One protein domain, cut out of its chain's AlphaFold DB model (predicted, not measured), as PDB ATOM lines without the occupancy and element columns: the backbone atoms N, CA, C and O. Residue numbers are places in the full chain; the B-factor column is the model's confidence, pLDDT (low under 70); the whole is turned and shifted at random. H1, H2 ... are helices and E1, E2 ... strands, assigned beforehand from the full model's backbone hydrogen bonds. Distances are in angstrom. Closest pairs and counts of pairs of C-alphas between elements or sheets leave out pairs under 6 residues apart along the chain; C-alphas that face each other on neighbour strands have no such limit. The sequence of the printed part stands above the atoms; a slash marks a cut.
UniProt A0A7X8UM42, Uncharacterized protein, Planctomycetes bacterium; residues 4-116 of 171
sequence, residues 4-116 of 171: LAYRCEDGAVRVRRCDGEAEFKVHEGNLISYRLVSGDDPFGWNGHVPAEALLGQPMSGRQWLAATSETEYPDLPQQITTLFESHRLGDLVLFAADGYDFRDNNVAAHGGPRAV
ATOM      1  N   LEU A   4       2.252 -29.671  29.163       96.56
ATOM      2  CA  LEU A   4       1.569 -30.504  28.176       96.56
ATOM      3  C   LEU A   4       0.135 -30.016  28.113       96.56
ATOM      4  O   LEU A   4      -0.550 -30.025  29.134       96.56
ATOM      5  N   ALA A   5      -0.319 -29.649  26.924       98.12
ATOM      6  CA  ALA A   5      -1.709 -29.333  26.672       98.12
ATOM      7  C   ALA A   5      -2.375 -30.420  25.824       98.12
ATOM      8  O   ALA A   5      -1.747 -30.983  24.924       98.12
ATOM      9  N   TYR A   6      -3.641 -30.711  26.108       97.94
ATOM     10  CA  TYR A   6      -4.437 -31.695  25.376       97.94
ATOM     11  C   TYR A   6      -5.935 -31.393  25.486       97.94
ATOM     12  O   TYR A   6      -6.386 -30.762  26.446       97.94
ATOM     13  N   ARG A   7      -6.720 -31.857  24.508       96.94
ATOM     14  CA  ARG A   7      -8.184 -31.712  24.499       96.94
ATOM     15  C   ARG A   7      -8.853 -32.950  25.098       96.94
ATOM     16  O   ARG A   7      -8.516 -34.075  24.744       96.94
ATOM     17  N   CYS A   8      -9.804 -32.732  25.997       95.81
ATOM     18  CA  CYS A   8     -10.646 -33.756  26.606       95.81
ATOM     19  C   CYS A   8     -11.838 -34.104  25.701       95.81
ATOM     20  O   CYS A   8     -12.204 -33.333  24.813       95.81
ATOM     21  N   GLU A   9     -12.480 -35.249  25.953       92.25
ATOM     22  CA  GLU A   9     -13.659 -35.699  25.191       92.25
ATOM     23  C   GLU A   9     -14.826 -34.702  25.248       92.25
ATOM     24  O   GLU A   9     -15.569 -34.560  24.281       92.25
ATOM     25  N   ASP A  10     -14.968 -33.973  26.357       93.00
ATOM     26  CA  ASP A  10     -16.012 -32.966  26.561       93.00
ATOM     27  C   ASP A  10     -15.668 -31.586  25.964       93.00
ATOM     28  O   ASP A  10     -16.356 -30.600  26.245       93.00
ATOM     29  N   GLY A  11     -14.596 -31.511  25.168       92.88
ATOM     30  CA  GLY A  11     -14.124 -30.306  24.488       92.88
ATOM     31  C   GLY A  11     -13.269 -29.372  25.348       92.88
ATOM     32  O   GLY A  11     -12.732 -28.402  24.816       92.88
ATOM     33  N   ALA A  12     -13.102 -29.644  26.646       97.56
ATOM     34  CA  ALA A  12     -12.237 -28.837  27.498       97.56
ATOM     35  C   ALA A  12     -10.756 -29.038  27.139       97.56
ATOM     36  O   ALA A  12     -10.334 -30.126  26.747       97.56
ATOM     37  N   VAL A  13      -9.943 -28.002  27.308       98.44
ATOM     38  CA  VAL A  13      -8.492 -28.068  27.117       98.44
ATOM     39  C   VAL A  13      -7.827 -28.140  28.478       98.44
ATOM     40  O   VAL A  13      -8.039 -27.269  29.317       98.44
ATOM     41  N   ARG A  14      -7.003 -29.159  28.707       98.50
ATOM     42  CA  ARG A  14      -6.201 -29.276  29.924       98.50
ATOM     43  C   ARG A  14      -4.759 -28.945  29.646       98.50
ATOM     44  O   ARG A  14      -4.227 -29.327  28.611       98.50
ATOM     45  N   VAL A  15      -4.139 -28.263  30.597       98.38
ATOM     46  CA  VAL A  15      -2.720 -27.938  30.591       98.38
ATOM     47  C   VAL A  15      -2.128 -28.444  31.899       98.38
ATOM     48  O   VAL A  15      -2.469 -27.965  32.981       98.38
ATOM     49  N   ARG A  16      -1.250 -29.438  31.791       97.81
ATOM     50  CA  ARG A  16      -0.514 -30.027  32.907       97.81
ATOM     51  C   ARG A  16       0.893 -29.453  32.962       97.81
ATOM     52  O   ARG A  16       1.598 -29.463  31.955       97.81
ATOM     53  N   ARG A  17       1.307 -29.043  34.152       95.31
ATOM     54  CA  ARG A  17       2.665 -28.647  34.531       95.31
ATOM     55  C   ARG A  17       3.195 -29.564  35.632       95.31
ATOM     56  O   ARG A  17       2.527 -30.516  36.037       95.31
ATOM     57  N   CYS A  18       4.431 -29.336  36.066       89.88
ATOM     58  CA  CYS A  18       5.057 -30.135  37.123       89.88
ATOM     59  C   CYS A  18       4.406 -29.944  38.505       89.88
ATOM     60  O   CYS A  18       4.499 -30.835  39.345       89.88
ATOM     61  N   ASP A  19       3.752 -28.807  38.723       88.50
ATOM     62  CA  ASP A  19       3.166 -28.328  39.978       88.50
ATOM     63  C   ASP A  19       1.630 -28.397  40.007       88.50
ATOM     64  O   ASP A  19       1.018 -28.214  41.061       88.50
ATOM     65  N   GLY A  20       0.990 -28.705  38.879       96.31
ATOM     66  CA  GLY A  20      -0.456 -28.839  38.819       96.31
ATOM     67  C   GLY A  20      -1.003 -29.060  37.420       96.31
ATOM     68  O   GLY A  20      -0.288 -29.140  36.426       96.31
ATOM     69  N   GLU A  21      -2.319 -29.167  37.349       98.25
ATOM     70  CA  GLU A  21      -3.058 -29.286  36.103       98.25
ATOM     71  C   GLU A  21      -4.305 -28.426  36.184       98.25
ATOM     72  O   GLU A  21      -5.031 -28.452  37.180       98.25
ATOM     73  N   ALA A  22      -4.552 -27.683  35.118       98.44
ATOM     74  CA  ALA A  22      -5.698 -26.809  34.988       98.44
ATOM     75  C   ALA A  22      -6.480 -27.140  33.724       98.44
ATOM     76  O   ALA A  22      -5.927 -27.599  32.724       98.44
ATOM     77  N   GLU A  23      -7.774 -26.881  33.778       98.69
ATOM     78  CA  GLU A  23      -8.716 -27.059  32.687       98.69
ATOM     79  C   GLU A  23      -9.299 -25.707  32.278       98.69
ATOM     80  O   GLU A  23      -9.686 -24.898  33.122       98.69
ATOM     81  N   PHE A  24      -9.391 -25.499  30.971       98.69
ATOM     82  CA  PHE A  24     -10.034 -24.367  30.328       98.69
ATOM     83  C   PHE A  24     -11.197 -24.884  29.496       98.69
ATOM     84  O   PHE A  24     -11.020 -25.762  28.650       98.69
ATOM     85  N   LYS A  25     -12.395 -24.346  29.717       98.44
ATOM     86  CA  LYS A  25     -13.592 -24.747  28.971       98.44
ATOM     87  C   LYS A  25     -14.255 -23.535  28.348       98.44
ATOM     88  O   LYS A  25     -14.526 -22.563  29.048       98.44
ATOM     89  N   VAL A  26     -14.493 -23.616  27.042       98.19
ATOM     90  CA  VAL A  26     -15.228 -22.603  26.282       98.19
ATOM     91  C   VAL A  26     -16.725 -22.877  26.415       98.19
ATOM     92  O   VAL A  26     -17.174 -24.015  26.271       98.19
ATOM     93  N   HIS A  27     -17.483 -21.828  26.703       97.06
ATOM     94  CA  HIS A  27     -18.938 -21.814  26.839       97.06
ATOM     95  C   HIS A  27     -19.559 -20.930  25.753       97.06
ATOM     96  O   HIS A  27     -18.855 -20.268  24.987       97.06
ATOM     97  N   GLU A  28     -20.892 -20.886  25.705       93.56
ATOM     98  CA  GLU A  28     -21.621 -19.969  24.823       93.56
ATOM     99  C   GLU A  28     -21.130 -18.518  24.974       93.56
ATOM    100  O   GLU A  28     -20.813 -18.049  26.070       93.56
ATOM    101  N   GLY A  29     -21.049 -17.800  23.850       92.62
ATOM    102  CA  GLY A  29     -20.532 -16.429  23.817       92.62
ATOM    103  C   GLY A  29     -19.010 -16.316  23.958       92.62
ATOM    104  O   GLY A  29     -18.522 -15.242  24.305       92.62
ATOM    105  N   ASN A  30     -18.260 -17.396  23.701       94.56
ATOM    106  CA  ASN A  30     -16.793 -17.451  23.791       94.56
ATOM    107  C   ASN A  30     -16.259 -17.074  25.185       94.56
ATOM    108  O   ASN A  30     -15.187 -16.480  25.331       94.56
ATOM    109  N   LEU A  31     -17.033 -17.397  26.225       98.25
ATOM    110  CA  LEU A  31     -16.594 -17.267  27.609       98.25
ATOM    111  C   LEU A  31     -15.770 -18.489  27.995       98.25
ATOM    112  O   LEU A  31     -16.121 -19.612  27.655       98.25
ATOM    113  N   ILE A  32     -14.694 -18.278  28.740       98.75
ATOM    114  CA  ILE A  32     -13.751 -19.323  29.121       98.75
ATOM    115  C   ILE A  32     -13.761 -19.432  30.643       98.75
ATOM    116  O   ILE A  32     -13.516 -18.440  31.333       98.75
ATOM    117  N   SER A  33     -14.044 -20.619  31.176       98.62
ATOM    118  CA  SER A  33     -13.884 -20.912  32.607       98.62
ATOM    119  C   SER A  33     -12.555 -21.604  32.871       98.62
ATOM    120  O   SER A  33     -12.139 -22.451  32.079       98.62
ATOM    121  N   TYR A  34     -11.958 -21.312  34.022       98.62
ATOM    122  CA  TYR A  34     -10.811 -22.031  34.566       98.62
ATOM    123  C   TYR A  34     -11.261 -23.017  35.647       98.62
ATOM    124  O   TYR A  34     -12.170 -22.727  36.423       98.62
ATOM    125  N   ARG A  35     -10.599 -24.167  35.738       98.25
ATOM    126  CA  ARG A  35     -10.750 -25.089  36.864       98.25
ATOM    127  C   ARG A  35      -9.414 -25.731  37.197       98.25
ATOM    128  O   ARG A  35      -8.804 -26.373  36.344       98.25
ATOM    129  N   LEU A  36      -8.993 -25.627  38.452       98.31
ATOM    130  CA  LEU A  36      -7.869 -26.403  38.965       98.31
ATOM    131  C   LEU A  36      -8.277 -27.885  39.044       98.31
ATOM    132  O   LEU A  36      -9.274 -28.234  39.679       98.31
ATOM    133  N   VAL A  37      -7.538 -28.755  38.360       98.19
ATOM    134  CA  VAL A  37      -7.774 -30.208  38.332       98.19
ATOM    135  C   VAL A  37      -6.957 -30.903  39.418       98.19
ATOM    136  O   VAL A  37      -7.465 -31.794  40.095       98.19
ATOM    137  N   SER A  38      -5.699 -30.495  39.587       98.06
ATOM    138  CA  SER A  38      -4.784 -31.002  40.616       98.06
ATOM    139  C   SER A  38      -3.643 -30.014  40.861       98.06
ATOM    140  O   SER A  38      -3.355 -29.205  39.982       98.06
ATOM    141  N   GLY A  39      -2.953 -30.131  41.996       95.62
ATOM    142  CA  GLY A  39      -1.919 -29.174  42.405       95.62
ATOM    143  C   GLY A  39      -2.523 -27.935  43.061       95.62
ATOM    144  O   GLY A  39      -3.667 -27.995  43.508       95.62
ATOM    145  N   ASP A  40      -1.758 -26.842  43.099       91.56
ATOM    146  CA  ASP A  40      -2.150 -25.608  43.797       91.56
ATOM    147  C   ASP A  40      -2.388 -24.434  42.831       91.56
ATOM    148  O   ASP A  40      -3.497 -23.909  42.748       91.56
ATOM    149  N   ASP A  41      -1.365 -24.020  42.079       94.50
ATOM    150  CA  ASP A  41      -1.436 -22.865  41.174       94.50
ATOM    151  C   ASP A  41      -0.426 -23.007  40.023       94.50
ATOM    152  O   ASP A  41       0.649 -22.401  40.060       94.50
ATOM    153  N   PRO A  42      -0.734 -23.816  38.989       95.56
ATOM    154  CA  PRO A  42       0.218 -24.118  37.922       95.56
ATOM    155  C   PRO A  42       0.615 -22.896  37.082       95.56
ATOM    156  O   PRO A  42       1.526 -23.006  36.272       95.56
ATOM    157  N   PHE A  43      -0.024 -21.731  37.224       96.44
ATOM    158  CA  PHE A  43       0.315 -20.533  36.438       96.44
ATOM    159  C   PHE A  43       0.678 -19.313  37.289       96.44
ATOM    160  O   PHE A  43       0.889 -18.235  36.733       96.44
ATOM    161  N   GLY A  44       0.766 -19.464  38.616       95.81
ATOM    162  CA  GLY A  44       1.074 -18.359  39.528       95.81
ATOM    163  C   GLY A  44       0.021 -17.244  39.508       95.81
ATOM    164  O   GLY A  44       0.350 -16.067  39.673       95.81
ATOM    165  N   TRP A  45      -1.239 -17.582  39.233       97.19
ATOM    166  CA  TRP A  45      -2.322 -16.615  39.050       97.19
ATOM    167  C   TRP A  45      -2.988 -16.175  40.350       97.19
ATOM    168  O   TRP A  45      -3.686 -15.155  40.355       97.19
ATOM    169  N   ASN A  46      -2.771 -16.886  41.455       95.44
ATOM    170  CA  ASN A  46      -3.306 -16.486  42.747       95.44
ATOM    171  C   ASN A  46      -2.792 -15.087  43.136       95.44
ATOM    172  O   ASN A  46      -1.598 -14.795  43.069       95.44
ATOM    173  N   GLY A  47      -3.709 -14.195  43.518       95.12
ATOM    174  CA  GLY A  47      -3.405 -12.792  43.823       95.12
ATOM    175  C   GLY A  47      -3.218 -11.869  42.609       95.12
ATOM    176  O   GLY A  47      -3.154 -10.657  42.805       95.12
ATOM    177  N   HIS A  48      -3.183 -12.400  41.381       95.19
ATOM    178  CA  HIS A  48      -3.080 -11.619  40.135       95.19
ATOM    179  C   HIS A  48      -4.379 -11.647  39.319       95.19
ATOM    180  O   HIS A  48      -4.822 -10.619  38.805       95.19
ATOM    181  N   VAL A  49      -5.012 -12.818  39.229       97.94
ATOM    182  CA  VAL A  49      -6.281 -13.040  38.528       97.94
ATOM    183  C   VAL A  49      -7.450 -12.950  39.524       97.94
ATOM    184  O   VAL A  49      -7.297 -13.393  40.667       97.94
ATOM    185  N   PRO A  50      -8.624 -12.409  39.131       98.19
ATOM    186  CA  PRO A  50      -9.805 -12.370  39.995       98.19
ATOM    187  C   PRO A  50     -10.154 -13.742  40.590       98.19
ATOM    188  O   PRO A  50     -10.220 -14.742  39.872       98.19
ATOM    189  N   ALA A  51     -10.404 -13.793  41.901       97.81
ATOM    190  CA  ALA A  51     -10.619 -15.045  42.630       97.81
ATOM    191  C   ALA A  51     -11.835 -15.821  42.101       97.81
ATOM    192  O   ALA A  51     -11.799 -17.038  41.955       97.81
ATOM    193  N   GLU A  52     -12.896 -15.107  41.750       98.19
ATOM    194  CA  GLU A  52     -14.102 -15.628  41.124       98.19
ATOM    195  C   GLU A  52     -13.819 -16.375  39.811       98.19
ATOM    196  O   GLU A  52     -14.410 -17.426  39.565       98.19
ATOM    197  N   ALA A  53     -12.865 -15.899  39.009       98.19
ATOM    198  CA  ALA A  53     -12.441 -16.570  37.784       98.19
ATOM    199  C   ALA A  53     -11.715 -17.882  38.086       98.19
ATOM    200  O   ALA A  53     -11.969 -18.904  37.445       98.19
ATOM    201  N   LEU A  54     -10.849 -17.866  39.105       97.88
ATOM    202  CA  LEU A  54     -10.132 -19.049  39.588       97.88
ATOM    203  C   LEU A  54     -11.075 -20.081  40.238       97.88
ATOM    204  O   LEU A  54     -10.771 -21.272  40.244       97.88
ATOM    205  N   LEU A  55     -12.238 -19.637  40.722       97.56
ATOM    206  CA  LEU A  55     -13.341 -20.475  41.210       97.56
ATOM    207  C   LEU A  55     -14.309 -20.925  40.098       97.56
ATOM    208  O   LEU A  55     -15.312 -21.578  40.384       97.56
ATOM    209  N   GLY A  56     -14.007 -20.613  38.835       97.88
ATOM    210  CA  GLY A  56     -14.729 -21.117  37.670       97.88
ATOM    211  C   GLY A  56     -15.755 -20.168  37.064       97.88
ATOM    212  O   GLY A  56     -16.436 -20.569  36.118       97.88
ATOM    213  N   GLN A  57     -15.864 -18.921  37.537       98.38
ATOM    214  CA  GLN A  57     -16.698 -17.925  36.866       98.38
ATOM    215  C   GLN A  57     -16.151 -17.657  35.450       98.38
ATOM    216  O   GLN A  57     -15.000 -17.233  35.317       98.38
ATOM    217  N   PRO A  58     -16.943 -17.879  34.383       98.44
ATOM    218  CA  PRO A  58     -16.463 -17.671  33.023       98.44
ATOM    219  C   PRO A  58     -16.139 -16.199  32.742       98.44
ATOM    220  O   PRO A  58     -16.899 -15.298  33.102       98.44
ATOM    221  N   MET A  59     -15.035 -15.969  32.036       98.62
ATOM    222  CA  MET A  59     -14.600 -14.654  31.559       98.62
ATOM    223  C   MET A  59     -14.395 -14.687  30.048       98.62
ATOM    224  O   MET A  59     -13.953 -15.685  29.485       98.62
ATOM    225  N   SER A  60     -14.692 -13.580  29.375       97.94
ATOM    226  CA  SER A  60     -14.337 -13.407  27.964       97.94
ATOM    227  C   SER A  60     -12.821 -13.438  27.767       97.94
ATOM    228  O   SER A  60     -12.050 -13.096  28.669       97.94
ATOM    229  N   GLY A  61     -12.383 -13.734  26.544       97.69
ATOM    230  CA  GLY A  61     -10.973 -13.648  26.162       97.69
ATOM    231  C   GLY A  61     -10.304 -12.319  26.517       97.69
ATOM    232  O   GLY A  61      -9.160 -12.297  26.953       97.69
ATOM    233  N   ARG A  62     -11.018 -11.193  26.379       96.62
ATOM    234  CA  ARG A  62     -10.487  -9.858  26.714       96.62
ATOM    235  C   ARG A  62     -10.317  -9.644  28.210       96.62
ATOM    236  O   ARG A  62      -9.376  -8.974  28.626       96.62
ATOM    237  N   GLN A  63     -11.213 -10.208  29.011       97.81
ATOM    238  CA  GLN A  63     -11.086 -10.183  30.461       97.81
ATOM    239  C   GLN A  63      -9.908 -11.062  30.914       97.81
ATOM    240  O   GLN A  63      -9.134 -10.624  31.761       97.81
ATOM    241  N   TRP A  64      -9.716 -12.239  30.306       98.38
ATOM    242  CA  TRP A  64      -8.543 -13.086  30.560       98.38
ATOM    243  C   TRP A  64      -7.230 -12.407  30.172       98.38
ATOM    244  O   TRP A  64      -6.307 -12.388  30.984       98.38
ATOM    245  N   LEU A  65      -7.166 -11.777  28.995       97.81
ATOM    246  CA  LEU A  65      -6.018 -10.970  28.575       97.81
ATOM    247  C   LEU A  65      -5.681  -9.905  29.621       97.81
ATOM    248  O   LEU A  65      -4.533  -9.783  30.030       97.81
ATOM    249  N   ALA A  66      -6.680  -9.146  30.076       96.88
ATOM    250  CA  ALA A  66      -6.469  -8.084  31.053       96.88
ATOM    251  C   ALA A  66      -6.028  -8.593  32.434       96.88
ATOM    252  O   ALA A  66      -5.286  -7.892  33.114       96.88
ATOM    253  N   ALA A  67      -6.486  -9.778  32.843       98.00
ATOM    254  CA  ALA A  67      -6.151 -10.372  34.136       98.00
ATOM    255  C   ALA A  67      -4.779 -11.063  34.155       98.00
ATOM    256  O   ALA A  67      -4.187 -11.213  35.218       98.00
ATOM    257  N   THR A  68      -4.281 -11.504  32.997       98.12
ATOM    258  CA  THR A  68      -3.074 -12.345  32.908       98.12
ATOM    259  C   THR A  68      -1.900 -11.665  32.205       98.12
ATOM    260  O   THR A  68      -0.796 -12.201  32.243       98.12
ATOM    261  N   SER A  69      -2.090 -10.498  31.581       96.00
ATOM    262  CA  SER A  69      -1.070  -9.830  30.753       96.00
ATOM    263  C   SER A  69       0.247  -9.534  31.470       96.00
ATOM    264  O   SER A  69       1.292  -9.581  30.830       96.00
ATOM    265  N   GLU A  70       0.198  -9.274  32.777       95.31
ATOM    266  CA  GLU A  70       1.364  -8.997  33.630       95.31
ATOM    267  C   GLU A  70       1.845 -10.248  34.400       95.31
ATOM    268  O   GLU A  70       2.565 -10.137  35.389       95.31
ATOM    269  N   THR A  71       1.423 -11.447  33.982       96.81
ATOM    270  CA  THR A  71       1.829 -12.732  34.581       96.81
ATOM    271  C   THR A  71       2.825 -13.471  33.689       96.81
ATOM    272  O   THR A  71       3.056 -13.095  32.540       96.81
ATOM    273  N   GLU A  72       3.398 -14.563  34.198       95.69
ATOM    274  CA  GLU A  72       4.307 -15.418  33.428       95.69
ATOM    275  C   GLU A  72       3.614 -16.116  32.243       95.69
ATOM    276  O   GLU A  72       4.278 -16.404  31.251       95.69
ATOM    277  N   TYR A  73       2.294 -16.332  32.305       96.75
ATOM    278  CA  TYR A  73       1.492 -16.997  31.267       96.75
ATOM    279  C   TYR A  73       0.399 -16.062  30.737       96.75
ATOM    280  O   TYR A  73      -0.789 -16.256  31.033       96.75
ATOM    281  N   PRO A  74       0.772 -15.015  29.984       97.31
ATOM    282  CA  PRO A  74      -0.178 -14.013  29.542       97.31
ATOM    283  C   PRO A  74      -1.125 -14.578  28.489       97.31
ATOM    284  O   PRO A  74      -0.717 -15.254  27.548       97.31
ATOM    285  N   ASP A  75      -2.408 -14.262  28.643       97.81
ATOM    286  CA  ASP A  75      -3.485 -14.590  27.708       97.81
ATOM    287  C   ASP A  75      -3.699 -16.095  27.450       97.81
ATOM    288  O   ASP A  75      -4.477 -16.474  26.571       97.81
ATOM    289  N   LEU A  76      -3.056 -16.966  28.241       98.00
ATOM    290  CA  LEU A  76      -3.065 -18.419  28.055       98.00
ATOM    291  C   LEU A  76      -4.471 -19.015  27.847       98.00
ATOM    292  O   LEU A  76      -4.604 -19.824  26.930       98.00
ATOM    293  N   PRO A  77      -5.524 -18.630  28.602       98.31
ATOM    294  CA  PRO A  77      -6.861 -19.197  28.419       98.31
ATOM    295  C   PRO A  77      -7.398 -19.020  26.999       98.31
ATOM    296  O   PRO A  77      -7.898 -19.983  26.420       98.31
ATOM    297  N   GLN A  78      -7.260 -17.825  26.411       97.69
ATOM    298  CA  GLN A  78      -7.663 -17.601  25.022       97.69
ATOM    299  C   GLN A  78      -6.741 -18.359  24.069       97.69
ATOM    300  O   GLN A  78      -7.216 -19.043  23.170       97.69
ATOM    301  N   GLN A  79      -5.427 -18.219  24.245       96.31
ATOM    302  CA  GLN A  79      -4.449 -18.741  23.290       96.31
ATOM    303  C   GLN A  79      -4.548 -20.262  23.171       96.31
ATOM    304  O   GLN A  79      -4.592 -20.799  22.065       96.31
ATOM    305  N   ILE A  80      -4.634 -20.962  24.307       97.50
ATOM    306  CA  ILE A  80      -4.681 -22.419  24.305       97.50
ATOM    307  C   ILE A  80      -6.017 -22.937  23.783       97.50
ATOM    308  O   ILE A  80      -6.030 -23.882  23.004       97.50
ATOM    309  N   THR A  81      -7.141 -22.310  24.133       97.56
ATOM    310  CA  THR A  81      -8.447 -22.760  23.632       97.56
ATOM    311  C   THR A  81      -8.558 -22.563  22.121       97.56
ATOM    312  O   THR A  81      -8.879 -23.524  21.425       97.56
ATOM    313  N   THR A  82      -8.154 -21.402  21.593       95.50
ATOM    314  CA  THR A  82      -8.113 -21.141  20.145       95.50
ATOM    315  C   THR A  82      -7.136 -22.064  19.407       95.50
ATOM    316  O   THR A  82      -7.439 -22.534  18.311       95.50
ATOM    317  N   LEU A  83      -5.981 -22.404  19.994       95.81
ATOM    318  CA  LEU A  83      -5.054 -23.365  19.382       95.81
ATOM    319  C   LEU A  83      -5.739 -24.717  19.114       95.81
ATOM    320  O   LEU A  83      -5.599 -25.272  18.021       95.81
ATOM    321  N   PHE A  84      -6.516 -25.215  20.082       96.31
ATOM    322  CA  PHE A  84      -7.248 -26.486  20.001       96.31
ATOM    323  C   PHE A  84      -8.525 -26.442  19.145       96.31
ATOM    324  O   PHE A  84      -9.151 -27.488  18.948       96.31
ATOM    325  N   GLU A  85      -8.883 -25.292  18.567       93.44
ATOM    326  CA  GLU A  85      -9.913 -25.184  17.519       93.44
ATOM    327  C   GLU A  85      -9.361 -25.538  16.126       93.44
ATOM    328  O   GLU A  85     -10.114 -25.867  15.207       93.44
ATOM    329  N   SER A  86      -8.036 -25.520  15.949       93.56
ATOM    330  CA  SER A  86      -7.409 -25.814  14.660       93.56
ATOM    331  C   SER A  86      -7.560 -27.287  14.270       93.56
ATOM    332  O   SER A  86      -7.037 -28.188  14.923       93.56
ATOM    333  N   HIS A  87      -8.163 -27.534  13.104       92.31
ATOM    334  CA  HIS A  87      -8.256 -28.865  12.485       92.31
ATOM    335  C   HIS A  87      -6.894 -29.475  12.101       92.31
ATOM    336  O   HIS A  87      -6.830 -30.640  11.717       92.31
ATOM    337  N   ARG A  88      -5.812 -28.687  12.155       95.00
ATOM    338  CA  ARG A  88      -4.438 -29.133  11.868       95.00
ATOM    339  C   ARG A  88      -3.621 -29.397  13.131       95.00
ATOM    340  O   ARG A  88      -2.446 -29.737  13.013       95.00
ATOM    341  N   LEU A  89      -4.196 -29.185  14.314       94.69
ATOM    342  CA  LEU A  89      -3.514 -29.479  15.566       94.69
ATOM    343  C   LEU A  89      -3.458 -30.995  15.796       94.69
ATOM    344  O   LEU A  89      -4.413 -31.707  15.489       94.69
ATOM    345  N   GLY A  90      -2.342 -31.476  16.346       92.88
ATOM    346  CA  GLY A  90      -2.266 -32.831  16.893       92.88
ATOM    347  C   GLY A  90      -3.034 -32.967  18.213       92.88
ATOM    348  O   GLY A  90      -3.551 -31.993  18.757       92.88
ATOM    349  N   ASP A  91      -3.071 -34.180  18.761       92.81
ATOM    350  CA  ASP A  91      -3.802 -34.459  20.008       92.81
ATOM    351  C   ASP A  91      -3.125 -33.864  21.255       92.81
ATOM    352  O   ASP A  91      -3.790 -33.544  22.242       92.81
ATOM    353  N   LEU A  92      -1.798 -33.713  21.203       95.44
ATOM    354  CA  LEU A  92      -0.958 -33.222  22.292       95.44
ATOM    355  C   LEU A  92      -0.096 -32.053  21.811       95.44
ATOM    356  O   LEU A  92       0.501 -32.111  20.733       95.44
ATOM    357  N   VAL A  93       0.038 -31.035  22.657       96.75
ATOM    358  CA  VAL A  93       0.979 -29.924  22.472       96.75
ATOM    359  C   VAL A  93       1.947 -29.919  23.644       96.75
ATOM    360  O   VAL A  93       1.535 -29.862  24.801       96.75
ATOM    361  N   LEU A  94       3.240 -29.998  23.349       95.50
ATOM    362  CA  LEU A  94       4.303 -29.989  24.347       95.50
ATOM    363  C   LEU A  94       5.042 -28.659  24.288       95.50
ATOM    364  O   LEU A  94       5.479 -28.245  23.216       95.50
ATOM    365  N   PHE A  95       5.249 -28.045  25.446       94.56
ATOM    366  CA  PHE A  95       6.089 -26.864  25.588       94.56
ATOM    367  C   PHE A  95       7.363 -27.229  26.353       94.56
ATOM    368  O   PHE A  95       7.334 -27.951  27.360       94.56
ATOM    369  N   ALA A  96       8.510 -26.782  25.848       91.62
ATOM    370  CA  ALA A  96       9.796 -27.024  26.488       91.62
ATOM    371  C   ALA A  96       9.921 -26.201  27.781       91.62
ATOM    372  O   ALA A  96       9.302 -25.151  27.911       91.62
ATOM    373  N   ALA A  97      10.691 -26.722  28.746       89.00
ATOM    374  CA  ALA A  97      11.038 -25.996  29.974       89.00
ATOM    375  C   ALA A  97      11.855 -24.746  29.638       89.00
ATOM    376  O   ALA A  97      12.538 -24.733  28.618       89.00
ATOM    377  N   ASP A  98      11.811 -23.730  30.498       85.19
ATOM    378  CA  ASP A  98      12.635 -22.534  30.314       85.19
ATOM    379  C   ASP A  98      14.120 -22.905  30.167       85.19
ATOM    380  O   ASP A  98      14.646 -23.723  30.929       85.19
ATOM    381  N   GLY A  99      14.771 -22.356  29.142       85.12
ATOM    382  CA  GLY A  99      16.141 -22.705  28.752       85.12
ATOM    383  C   GLY A  99      16.317 -24.037  28.004       85.12
ATOM    384  O   GLY A  99      17.459 -24.436  27.772       85.12
ATOM    385  N   TYR A 100      15.240 -24.728  27.615       88.00
ATOM    386  CA  TYR A 100      15.288 -25.975  26.840       88.00
ATOM    387  C   TYR A 100      14.579 -25.840  25.484       88.00
ATOM    388  O   TYR A 100      13.607 -25.105  25.343       88.00
ATOM    389  N   ASP A 101      15.017 -26.638  24.512       89.00
ATOM    390  CA  ASP A 101      14.369 -26.848  23.211       89.00
ATOM    391  C   ASP A 101      14.246 -28.369  22.971       89.00
ATOM    392  O   ASP A 101      14.975 -29.175  23.555       89.00
ATOM    393  N   PHE A 102      13.291 -28.783  22.140       88.56
ATOM    394  CA  PHE A 102      13.174 -30.160  21.656       88.56
ATOM    395  C   PHE A 102      14.113 -30.454  20.477       88.56
ATOM    396  O   PHE A 102      14.215 -31.607  20.052       88.56
ATOM    397  N   ARG A 103      14.780 -29.431  19.932       84.75
ATOM    398  CA  ARG A 103      15.820 -29.545  18.906       84.75
ATOM    399  C   ARG A 103      17.168 -29.075  19.446       84.75
ATOM    400  O   ARG A 103      17.238 -28.199  20.295       84.75
ATOM    401  N   ASP A 104      18.244 -29.645  18.919       84.25
ATOM    402  CA  ASP A 104      19.633 -29.371  19.311       84.25
ATOM    403  C   ASP A 104      20.393 -28.491  18.301       84.25
ATOM    404  O   ASP A 104      21.580 -28.219  18.466       84.25
ATOM    405  N   ASN A 105      19.717 -28.041  17.241       84.81
ATOM    406  CA  ASN A 105      20.330 -27.341  16.113       84.81
ATOM    407  C   ASN A 105      20.155 -25.816  16.138       84.81
ATOM    408  O   ASN A 105      20.683 -25.132  15.260       84.81
ATOM    409  N   ASN A 106      19.439 -25.288  17.130       79.06
ATOM    410  CA  ASN A 106      19.227 -23.861  17.329       79.06
ATOM    411  C   ASN A 106      19.889 -23.407  18.635       79.06
ATOM    412  O   ASN A 106      19.818 -24.092  19.650       79.06
ATOM    413  N   VAL A 107      20.508 -22.223  18.616       80.06
ATOM    414  CA  VAL A 107      21.069 -21.591  19.827       80.06
ATOM    415  C   VAL A 107      19.965 -20.966  20.693       80.06
ATOM    416  O   VAL A 107      20.128 -20.836  21.902       80.06
ATOM    417  N   ALA A 108      18.845 -20.582  20.077       79.94
ATOM    418  CA  ALA A 108      17.652 -20.064  20.735       79.94
ATOM    419  C   ALA A 108      16.412 -20.374  19.884       79.94
ATOM    420  O   ALA A 108      16.505 -20.448  18.655       79.94
ATOM    421  N   ALA A 109      15.259 -20.514  20.535       83.62
ATOM    422  CA  ALA A 109      13.965 -20.719  19.897       83.62
ATOM    423  C   ALA A 109      12.853 -20.000  20.673       83.62
ATOM    424  O   ALA A 109      13.075 -19.513  21.779       83.62
ATOM    425  N   HIS A 110      11.672 -19.956  20.060       88.19
ATOM    426  CA  HIS A 110      10.439 -19.399  20.611       88.19
ATOM    427  C   HIS A 110       9.294 -20.392  20.405       88.19
ATOM    428  O   HIS A 110       9.401 -21.323  19.601       88.19
ATOM    429  N   GLY A 111       8.168 -20.137  21.063       88.00
ATOM    430  CA  GLY A 111       6.913 -20.864  20.859       88.00
ATOM    431  C   GLY A 111       6.314 -21.413  22.148       88.00
ATOM    432  O   GLY A 111       5.351 -22.177  22.095       88.00
ATOM    433  N   GLY A 112       6.884 -21.050  23.297       91.81
ATOM    434  CA  GLY A 112       6.303 -21.300  24.602       91.81
ATOM    435  C   GLY A 112       5.137 -20.353  24.910       91.81
ATOM    436  O   GLY A 112       5.018 -19.282  24.320       91.81
ATOM    437  N   PRO A 113       4.289 -20.705  25.888       94.56
ATOM    438  CA  PRO A 113       3.172 -19.872  26.328       94.56
ATOM    439  C   PRO A 113       3.599 -18.803  27.348       94.56
ATOM    440  O   PRO A 113       2.752 -18.166  27.973       94.56
ATOM    441  N   ARG A 114       4.907 -18.655  27.580       94.44
ATOM    442  CA  ARG A 114       5.475 -17.775  28.601       94.44
ATOM    443  C   ARG A 114       5.592 -16.345  28.085       94.44
ATOM    444  O   ARG A 114       5.759 -16.115  26.888       94.44
ATOM    445  N   ALA A 115       5.593 -15.381  29.001       95.56
ATOM    446  CA  ALA A 115       5.658 -13.955  28.689       95.56
ATOM    447  C   ALA A 115       6.820 -13.577  27.757       95.56
ATOM    448  O   ALA A 115       6.627 -12.750  26.874       95.56
ATOM    449  N   VAL A 116       7.983 -14.223  27.892       93.31
ATOM    450  CA  VAL A 116       9.164 -13.972  27.045       93.31
ATOM    451  C   VAL A 116       8.914 -14.204  25.548       93.31
ATOM    452  O   VAL A 116       9.503 -13.509  24.725       93.31
TER     453      VAL A 116
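Overview. This is residues 4 to 116 of the 171 residues of an uncharacterized protein of Planctomycetes bacterium (UniProt A0A7X8UM42). A twisted wall of five antiparallel strands has helix H3 packed across one face, with H2 folded back beside H3 toward the E4 edge and the short H1 near that same edge. Past the opposite edge strand, E5, residues 96 to 116 make a long loop with no named element, which runs out and folds back, and this loop and H1 lie toward opposite ends of the long axis. The printed part has 113 residues, and along it come E1, E2, E3, E4, H1, H2, H3 and E5, with the sheet in the order E4, E3, E2, E1, E5. The class is mixed, helices and strands, with under half of the residues in named elements. The whole is compact, with a radius of gyration of the C-alphas of 14.1 A, and spans 43 by 33 by 25 A.

Arrangement. Begin with E1, residues 4 to 7, and E2, residues 13 to 17, an antiparallel hairpin in which N 6 and O 14 are 2.9 A apart, within hydrogen-bond range. Next comes E3, residues 20 to 27, where N 22 and O 15 of E2 are 3.0 A apart, and then E4, residues 31 to 39, where N 33 and O 25 of E3 are 2.9 A apart. These four form a meander, each strand the antiparallel neighbour of the one before. H1, residues 51 to 54, only grazes the sheet with residues 52 to 54, and its closest C-alphas to E4 are those of Tyr 34 and Leu 54, 5.9 A apart. Just before H2, residues 61 to 68, look for residues 59 to 60, which pair antiparallel with residues 31 to 32 of E4. H2 only grazes the sheet too, with residues 61 to 64. H3, residues 76 to 83, touches H2, the closest C-alphas being those of Gly 61 and Gln 78, 5.3 A apart. The two form a helical hairpin, a steep tilt of 40 degrees, opposite ways. H3 is on the sheet at a height of 6.8 A, only just over E3, on which 3 of its C-alphas fall, and it runs across the strands at 63 degrees to E3 on the local plane. Last, E5, residues 92 to 95, is the antiparallel neighbour of E1, with N 5 and O 93 2.8 A apart. In H2 and H3 every O i to N i+4 pair is within hydrogen-bond range; H1 is too short for one.

Along the chain. Find C-alpha 4 at (1.569, -30.504, 28.176), where E1 begins. E3 measures 23.1 A from first to last C-alpha and E4 24.0 A. H2 starts at C-alpha 61, (-10.973, -13.648, 26.162), and measures 10.5 A; H3 measures 10.2 A. E5 ends at C-alpha 95, (6.089, -26.864, 25.588).

Size, cuts and confidence. The two C-alphas farthest apart, those of Glu 52 and Asn 105, are 44.1 A apart. The printed part has no cut, and its one long link between named elements is E4 to H1, with 11 residues. The mean pLDDT of the printed part is 94.8, and no printed residue is under 70.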